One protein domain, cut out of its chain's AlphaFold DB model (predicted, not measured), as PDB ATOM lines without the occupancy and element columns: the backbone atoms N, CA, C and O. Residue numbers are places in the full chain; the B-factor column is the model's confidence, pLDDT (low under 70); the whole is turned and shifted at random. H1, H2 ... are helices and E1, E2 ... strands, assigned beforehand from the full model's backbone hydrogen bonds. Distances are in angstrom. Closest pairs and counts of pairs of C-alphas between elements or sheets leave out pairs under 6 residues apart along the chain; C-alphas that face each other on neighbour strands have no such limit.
ATOM      1  N   GLN A 134     175.131 233.095 147.108       89.25
ATOM      2  CA  GLN A 134     176.145 232.081 146.828       89.25
ATOM      3  C   GLN A 134     175.673 230.670 147.216       89.25
ATOM      4  O   GLN A 134     176.228 229.678 146.750       89.25
ATOM      5  N   SER A 135     174.634 230.516 148.043       86.25
ATOM      6  CA  SER A 135     174.255 229.208 148.597       86.25
ATOM      7  C   SER A 135     173.863 228.196 147.518       86.25
ATOM      8  O   SER A 135     173.936 226.989 147.738       86.25
ATOM      9  N   VAL A 136     173.473 228.682 146.338       86.69
ATOM     10  CA  VAL A 136     173.121 227.871 145.167       86.69
ATOM     11  C   VAL A 136     174.320 227.222 144.485       86.69
ATOM     12  O   VAL A 136     174.111 226.321 143.677       86.69
ATOM     13  N   THR A 137     175.546 227.672 144.780       89.75
ATOM     14  CA  THR A 137     176.781 227.091 144.242       89.75
ATOM     15  C   THR A 137     177.461 226.120 145.208       89.75
ATOM     16  O   THR A 137     178.184 225.239 144.748       89.75
ATOM     17  N   VAL A 138     177.175 226.221 146.511       88.69
ATOM     18  CA  VAL A 138     177.823 225.438 147.576       88.69
ATOM     19  C   VAL A 138     177.392 223.964 147.553       88.69
ATOM     20  O   VAL A 138     176.204 223.635 147.497       88.69
ATOM     21  N   GLU A 139     178.365 223.059 147.621       89.25
ATOM     22  CA  GLU A 139     178.189 221.626 147.850       89.25
ATOM     23  C   GLU A 139     178.350 221.320 149.347       89.25
ATOM     24  O   GLU A 139     179.450 221.368 149.899       89.25
ATOM     25  N   TYR A 140     177.240 220.989 150.012       82.50
ATOM     26  CA  TYR A 140     177.218 220.665 151.439       82.50
ATOM     27  C   TYR A 140     177.356 219.161 151.651       82.50
ATOM     28  O   TYR A 140     176.390 218.414 151.453       82.50
ATOM     29  N   ARG A 141     178.521 218.695 152.113       80.50
ATOM     30  CA  ARG A 141     178.794 217.270 152.386       80.50
ATOM     31  C   ARG A 141     178.402 216.342 151.221       80.50
ATOM     32  O   ARG A 141     179.164 216.147 150.286       80.50
ATOM     33  N   ARG A 142     177.215 215.721 151.291       77.81
ATOM     34  CA  ARG A 142     176.679 214.775 150.288       77.81
ATOM     35  C   ARG A 142     175.654 215.406 149.342       77.81
ATOM     36  O   ARG A 142     175.169 214.729 148.435       77.81
ATOM     37  N   GLN A 143     175.295 216.666 149.555       84.00
ATOM     38  CA  GLN A 143     174.313 217.377 148.755       84.00
ATOM     39  C   GLN A 143     175.008 218.144 147.636       84.00
ATOM     40  O   GLN A 143     175.855 219.003 147.869       84.00
ATOM     41  N   ARG A 144     174.622 217.822 146.401       89.31
ATOM     42  CA  ARG A 144     175.108 218.536 145.225       89.31
ATOM     43  C   ARG A 144     174.460 219.909 145.152       89.31
ATOM     44  O   ARG A 144     173.251 220.041 145.345       89.31
ATOM     45  N   SER A 145     175.279 220.886 144.796       90.44
ATOM     46  CA  SER A 145     174.850 222.234 144.464       90.44
ATOM     47  C   SER A 145     173.813 222.222 143.326       90.44
ATOM     48  O   SER A 145     174.026 221.532 142.317       90.44
ATOM     49  N   PRO A 146     172.715 222.998 143.432       90.31
ATOM     50  CA  PRO A 146     171.784 223.229 142.327       90.31
ATOM     51  C   PRO A 146     172.468 223.746 141.056       90.31
ATOM     52  O   PRO A 146     172.010 223.446 139.953       90.31
ATOM     53  N   ARG A 147     173.581 224.481 141.203       92.12
ATOM     54  CA  ARG A 147     174.358 225.062 140.097       92.12
ATOM     55  C   ARG A 147     175.630 224.292 139.755       92.12
ATOM     56  O   ARG A 147     176.469 224.797 139.018       92.12
ATOM     57  N   ARG A 148     175.773 223.037 140.200       92.50
ATOM     58  CA  ARG A 148     176.962 222.211 139.904       92.50
ATOM     59  C   ARG A 148     177.295 222.138 138.409       92.50
ATOM     60  O   ARG A 148     178.467 222.145 138.042       92.50
ATOM     61  N   GLN A 149     176.286 222.012 137.545       92.81
ATOM     62  CA  GLN A 149     176.518 221.957 136.096       92.81
ATOM     63  C   GLN A 149     176.959 223.311 135.534       92.81
ATOM     64  O   GLN A 149     177.797 223.334 134.640       92.81
ATOM     65  N   ASP A 150     176.469 224.419 136.091       93.69
ATOM     66  CA  ASP A 150     176.884 225.762 135.684       93.69
ATOM     67  C   ASP A 150     178.336 226.027 136.098       93.69
ATOM     68  O   ASP A 150     179.126 226.480 135.279       93.69
ATOM     69  N   VAL A 151     178.734 225.637 137.317       93.81
ATOM     70  CA  VAL A 151     180.140 225.717 137.761       93.81
ATOM     71  C   VAL A 151     181.062 224.946 136.816       93.81
ATOM     72  O   VAL A 151     182.122 225.439 136.446       93.81
ATOM     73  N   LYS A 152     180.655 223.747 136.374       94.56
ATOM     74  CA  LYS A 152     181.418 222.975 135.379       94.56
ATOM     75  C   LYS A 152     181.459 223.659 134.017       94.56
ATOM     76  O   LYS A 152     182.502 223.642 133.373       94.56
ATOM     77  N   ARG A 153     180.326 224.208 133.575       95.44
ATOM     78  CA  ARG A 153     180.181 224.876 132.281       95.44
ATOM     79  C   ARG A 153     181.089 226.099 132.177       95.44
ATOM     80  O   ARG A 153     181.723 226.251 131.145       95.44
ATOM     81  N   TYR A 154     181.156 226.908 133.233       95.50
ATOM     82  CA  TYR A 154     181.920 228.160 133.282       95.50
ATOM     83  C   TYR A 154     183.300 228.005 133.931       95.50
ATOM     84  O   TYR A 154     183.907 228.983 134.356       95.50
ATOM     85  N   ALA A 155     183.806 226.778 134.085       96.75
ATOM     86  CA  ALA A 155     185.000 226.538 134.889       96.75
ATOM     87  C   ALA A 155     186.255 227.240 134.347       96.75
ATOM     88  O   ALA A 155     187.137 227.581 135.130       96.75
ATOM     89  N   SER A 156     186.375 227.419 133.030       97.69
ATOM     90  CA  SER A 156     187.530 228.096 132.431       97.69
ATOM     91  C   SER A 156     187.482 229.597 132.702       97.69
ATOM     92  O   SER A 156     188.441 230.148 133.230       97.69
ATOM     93  N   GLU A 157     186.334 230.218 132.463       97.00
ATOM     94  CA  GLU A 157     186.074 231.636 132.695       97.00
ATOM     95  C   GLU A 157     186.195 231.983 134.184       97.00
ATOM     96  O   GLU A 157     186.814 232.975 134.555       97.00
ATOM     97  N   LEU A 158     185.683 231.118 135.067       96.75
ATOM     98  CA  LEU A 158     185.853 231.287 136.507       96.75
ATOM     99  C   LEU A 158     187.332 231.274 136.902       96.75
ATOM    100  O   LEU A 158     187.713 232.071 137.749       96.75
ATOM    101  N   ARG A 159     188.182 230.426 136.301       97.75
ATOM    102  CA  ARG A 159     189.633 230.441 136.584       97.75
ATOM    103  C   ARG A 159     190.291 231.740 136.134       97.75
ATOM    104  O   ARG A 159     191.145 232.244 136.856       97.75
ATOM    105  N   GLU A 160     189.890 232.282 134.988       97.50
ATOM    106  CA  GLU A 160     190.379 233.581 134.504       97.50
ATOM    107  C   GLU A 160     190.005 234.723 135.462       97.50
ATOM    108  O   GLU A 160     190.780 235.660 135.635       97.50
ATOM    109  N   LEU A 161     188.868 234.601 136.156       96.19
ATOM    110  CA  LEU A 161     188.402 235.531 137.191       96.19
ATOM    111  C   LEU A 161     188.948 235.233 138.602       96.19
ATOM    112  O   LEU A 161     188.463 235.793 139.582       96.19
ATOM    113  N   GLY A 162     189.934 234.343 138.746       96.06
ATOM    114  CA  GLY A 162     190.506 233.999 140.055       96.06
ATOM    115  C   GLY A 162     189.682 232.998 140.875       96.06
ATOM    116  O   GLY A 162     189.922 232.821 142.063       96.06
ATOM    117  N   GLY A 163     188.733 232.308 140.247       95.88
ATOM    118  CA  GLY A 163     187.993 231.174 140.801       95.88
ATOM    119  C   GLY A 163     186.535 231.455 141.158       95.88
ATOM    120  O   GLY A 163     185.810 230.517 141.485       95.88
ATOM    121  N   THR A 164     186.074 232.704 141.083       95.12
ATOM    122  CA  THR A 164     184.693 233.102 141.401       95.12
ATOM    123  C   THR A 164     184.172 234.108 140.380       95.12
ATOM    124  O   THR A 164     184.911 234.956 139.894       95.12
ATOM    125  N   GLY A 165     182.886 234.017 140.051       94.88
ATOM    126  CA  GLY A 165     182.214 234.908 139.110       94.88
ATOM    127  C   GLY A 165     180.734 235.042 139.444       94.88
ATOM    128  O   GLY A 165     180.178 234.223 140.177       94.88
ATOM    129  N   GLY A 166     180.099 236.089 138.925       93.81
ATOM    130  CA  GLY A 166     178.709 236.409 139.226       93.81
ATOM    131  C   GLY A 166     177.853 236.590 137.981       93.81
ATOM    132  O   GLY A 166     178.348 237.012 136.940       93.81
ATOM    133  N   PHE A 167     176.561 236.308 138.120       94.88
ATOM    134  CA  PHE A 167     175.536 236.692 137.153       94.88
ATOM    135  C   PHE A 167     174.521 237.595 137.836       94.88
ATOM    136  O   PHE A 167     174.000 237.235 138.897       94.88
ATOM    137  N   LEU A 168     174.191 238.729 137.216       97.31
ATOM    138  CA  LEU A 168     172.957 239.428 137.552       97.31
ATOM    139  C   LEU A 168     171.772 238.524 137.204       97.31
ATOM    140  O   LEU A 168     171.808 237.780 136.223       97.31
ATOM    141  N   ARG A 169     170.694 238.596 137.989       95.81
ATOM    142  CA  ARG A 169     169.492 237.778 137.780       95.81
ATOM    143  C   ARG A 169     168.977 237.909 136.353       95.81
ATOM    144  O   ARG A 169     168.552 236.923 135.774       95.81
ATOM    145  N   GLU A 170     168.981 239.108 135.787       96.06
ATOM    146  CA  GLU A 170     168.481 239.365 134.432       96.06
ATOM    147  C   GLU A 170     169.396 238.831 133.322       96.06
ATOM    148  O   GLU A 170     168.919 238.483 132.241       96.06
ATOM    149  N   GLU A 171     170.679 238.655 133.626       94.75
ATOM    150  CA  GLU A 171     171.709 238.153 132.715       94.75
ATOM    151  C   GLU A 171     171.954 236.648 132.876       94.75
ATOM    152  O   GLU A 171     172.729 236.066 132.115       94.75
ATOM    153  N   ASP A 172     171.297 235.993 133.842       94.12
ATOM    154  CA  ASP A 172     171.582 234.594 134.133       94.12
ATOM    155  C   ASP A 172     171.304 233.713 132.899       94.12
ATOM    156  O   ASP A 172     170.228 233.814 132.284       94.12
ATOM    157  N   PRO A 173     172.252 232.841 132.511       90.25
ATOM    158  CA  PRO A 173     172.114 231.975 131.345       90.25
ATOM    159  C   PRO A 173     170.960 230.971 131.474       90.25
ATOM    160  O   PRO A 173     170.476 230.468 130.457       90.25
ATOM    161  N   ASP A 174     170.504 230.674 132.692       90.50
ATOM    162  CA  ASP A 174     169.381 229.781 132.943       90.50
ATOM    163  C   ASP A 174     168.134 230.568 133.373       90.50
ATOM    164  O   ASP A 174     168.053 231.207 134.423       90.50
ATOM    165  N   ALA A 175     167.097 230.464 132.538       92.06
ATOM    166  CA  ALA A 175     165.826 231.157 132.708       92.06
ATOM    167  C   ALA A 175     165.106 230.838 134.033       92.06
ATOM    168  O   ALA A 175     164.223 231.597 134.430       92.06
ATOM    169  N   ARG A 176     165.440 229.732 134.710       91.00
ATOM    170  CA  ARG A 176     164.905 229.414 136.041       91.00
ATOM    171  C   ARG A 176     165.417 230.398 137.089       91.00
ATOM    172  O   ARG A 176     164.611 230.903 137.862       91.00
ATOM    173  N   TRP A 177     166.709 230.724 137.062       91.06
ATOM    174  CA  TRP A 177     167.313 231.703 137.971       91.06
ATOM    175  C   TRP A 177     166.859 233.122 137.656       91.06
ATOM    176  O   TRP A 177     166.604 233.889 138.577       91.06
ATOM    177  N   ARG A 178     166.623 233.438 136.376       93.44
ATOM    178  CA  ARG A 178     166.027 234.727 135.984       93.44
ATOM    179  C   ARG A 178     164.636 234.965 136.581       93.44
ATOM    180  O   ARG A 178     164.245 236.105 136.807       93.44
ATOM    181  N   LYS A 179     163.878 233.888 136.816       93.00
ATOM    182  CA  LYS A 179     162.535 233.924 137.416       93.00
ATOM    183  C   LYS A 179     162.551 233.886 138.947       93.00
ATOM    184  O   LYS A 179     161.505 234.121 139.549       93.00
ATOM    185  N   ASP A 180     163.683 233.572 139.577       91.12
ATOM    186  CA  ASP A 180     163.794 233.563 141.035       91.12
ATOM    187  C   ASP A 180     163.898 235.008 141.547       91.12
ATOM    188  O   ASP A 180     164.902 235.690 141.368       91.12
ATOM    189  N   LEU A 181     162.831 235.482 142.190       92.62
ATOM    190  CA  LEU A 181     162.746 236.838 142.740       92.62
ATOM    191  C   LEU A 181     163.405 236.974 144.122       92.62
ATOM    192  O   LEU A 181     163.316 238.032 144.744       92.62
ATOM    193  N   SER A 182     164.020 235.906 144.632       93.00
ATOM    194  CA  SER A 182     164.618 235.890 145.965       93.00
ATOM    195  C   SER A 182     165.991 236.553 146.041       93.00
ATOM    196  O   SER A 182     166.368 236.973 147.134       93.00
ATOM    197  N   ALA A 183     166.695 236.679 144.915       94.94
ATOM    198  CA  ALA A 183     167.996 237.330 144.802       94.94
ATOM    199  C   ALA A 183     168.083 238.178 143.523       94.94
ATOM    200  O   ALA A 183     167.284 238.010 142.598       94.94
ATOM    201  N   ASP A 184     169.053 239.088 143.479       97.12
ATOM    202  CA  ASP A 184     169.330 239.967 142.337       97.12
ATOM    203  C   ASP A 184     170.614 239.570 141.602       97.12
ATOM    204  O   ASP A 184     170.778 239.913 140.433       97.12
ATOM    205  N   ALA A 185     171.491 238.802 142.249       96.38
ATOM    206  CA  ALA A 185     172.660 238.197 141.629       96.38
ATOM    207  C   ALA A 185     173.020 236.853 142.276       96.38
ATOM    208  O   ALA A 185     172.689 236.581 143.433       96.38
ATOM    209  N   TRP A 186     173.745 236.028 141.526       94.75
ATOM    210  CA  TRP A 186     174.214 234.712 141.958       94.75
ATOM    211  C   TRP A 186     175.721 234.611 141.809       94.75
ATOM    212  O   TRP A 186     176.255 234.996 140.771       94.75
ATOM    213  N   LEU A 187     176.395 234.039 142.808       93.69
ATOM    214  CA  LEU A 187     177.825 233.745 142.729       93.69
ATOM    215  C   LEU A 187     178.061 232.274 142.402       93.69
ATOM    216  O   LEU A 187     177.486 231.379 143.024       93.69
ATOM    217  N   LEU A 188     178.947 232.029 141.442       94.31
ATOM    218  CA  LEU A 188     179.529 230.727 141.157       94.31
ATOM    219  C   LEU A 188     180.980 230.720 141.622       94.31
ATOM    220  O   LEU A 188     181.725 231.648 141.323       94.31
ATOM    221  N   SER A 189     181.383 229.656 142.310       93.94
ATOM    222  CA  SER A 189     182.750 229.485 142.793       93.94
ATOM    223  C   SER A 189     183.253 228.089 142.446       93.94
ATOM    224  O   SER A 189     182.493 227.120 142.500       93.94
ATOM    225  N   LEU A 190     184.533 228.001 142.086       94.56
ATOM    226  CA  LEU A 190     185.268 226.739 142.008       94.56
ATOM    227  C   LEU A 190     185.614 226.204 143.399       94.56
ATOM    228  O   LEU A 190     185.710 224.992 143.573       94.56
TER     229      LEU A 190
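What this domain is: This is residues 134 to 190 of the 195 residues of the protein "Erythromycin esterase family protein" of Chloroflexi bacterium (UniProt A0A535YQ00). Two short strands, E1 and E2, run side by side as an antiparallel ribbon, with the short helices H1 and H2 packed near one end of it and the still shorter helix H3 beyond the other end. Ahead of the helices, residues 134 to 147 form a long stretch with no named element, which loops away from the ribbon as far as Arg 142 and then folds back to H1. The printed part has 57 residues, with three named helices and two named strands in the order H1, H2, E1, H3, E2; the sheet has the order E1 - E2 and is antiparallel. The class is mixed, helices and strands, though under half of the residues, 26 of the 57, are in named elements. The whole is compact, with a radius of gyration of the C-alphas of 11.0 A, and its C-alphas span 28 by 26 by 15 A along their three main axes.

How they stand to each other: The printed part begins with residues 134 to 147, whose C-alphas lie 5 to 18 A from the mean of all C-alphas. Helix H1, residues 148 to 153, follows, and then helix H2, residues 155 to 160; the two meet only through their link, which is tight, with 1 residue between them. H1 and strand E2, residues 185 to 189, have 3 pairs of C-alphas within 8 A, the closest being those of Val 151 and Leu 188, 6.1 A apart. H1 is apart from strand E1, residues 164 to 168. H2 and E1 have 2 pairs of C-alphas within 8 A, the closest being those of Leu 158 and Thr 164, at 5.3 A. H2 and E2 also have 2 such pairs, the closest being the C-alphas of Leu 158 and Ser 189, at 7.2 A. E1 and E2 are antiparallel neighbours, with 160 degrees between their N-to-C directions. Among the C-alphas that face each other are those of Gly 166 and Leu 187, 4.5 A apart. Two of the pairs within hydrogen-bond range across the strands are N 165 and O 188, at 2.9 A, and N 188 and O 165, at 2.8 A. Between the strands along the chain comes helix H3, residues 175 to 178, which is apart from H1 and from H2. In H1 and H2 every O i to N i+4 pair is within hydrogen-bond range, while H3 is too short for such a pair and its one O i to N i+3 pair is not within range.

Where its parts are: H1 begins at Arg 148, with its C-alpha at (176.962, 222.211, 139.904), and ends at Arg 153; it is 8.7 A long from first to last C-alpha. H2 runs from Ala 155 to Glu 160 over 8.9 A. E1 runs from Thr 164, with its C-alpha at (184.693, 233.102, 141.401), to Leu 168, and is 13.9 A long. H3 runs from Ala 175 to Arg 178. E2 begins at Ala 185 and ends 13.4 A on at Ser 189, with its C-alpha at (182.750, 229.485, 142.793).

The domain as a whole: The printed part runs from residue 134 to residue 190 of a chain of 195 residues, and it has no cut. Its two C-alphas farthest apart are those of Arg 142 and Glu 170, at 30.4 A. The C-alphas of Gln 134 and Leu 190, the first and last printed, are 11.6 A apart. The link from H2 to E1 is tight, the links from E1 to H3 and from H3 to E2 are short, and no link between named elements is long. The mean pLDDT of the printed part of this predicted model is 92.7, and no printed residue is under 70.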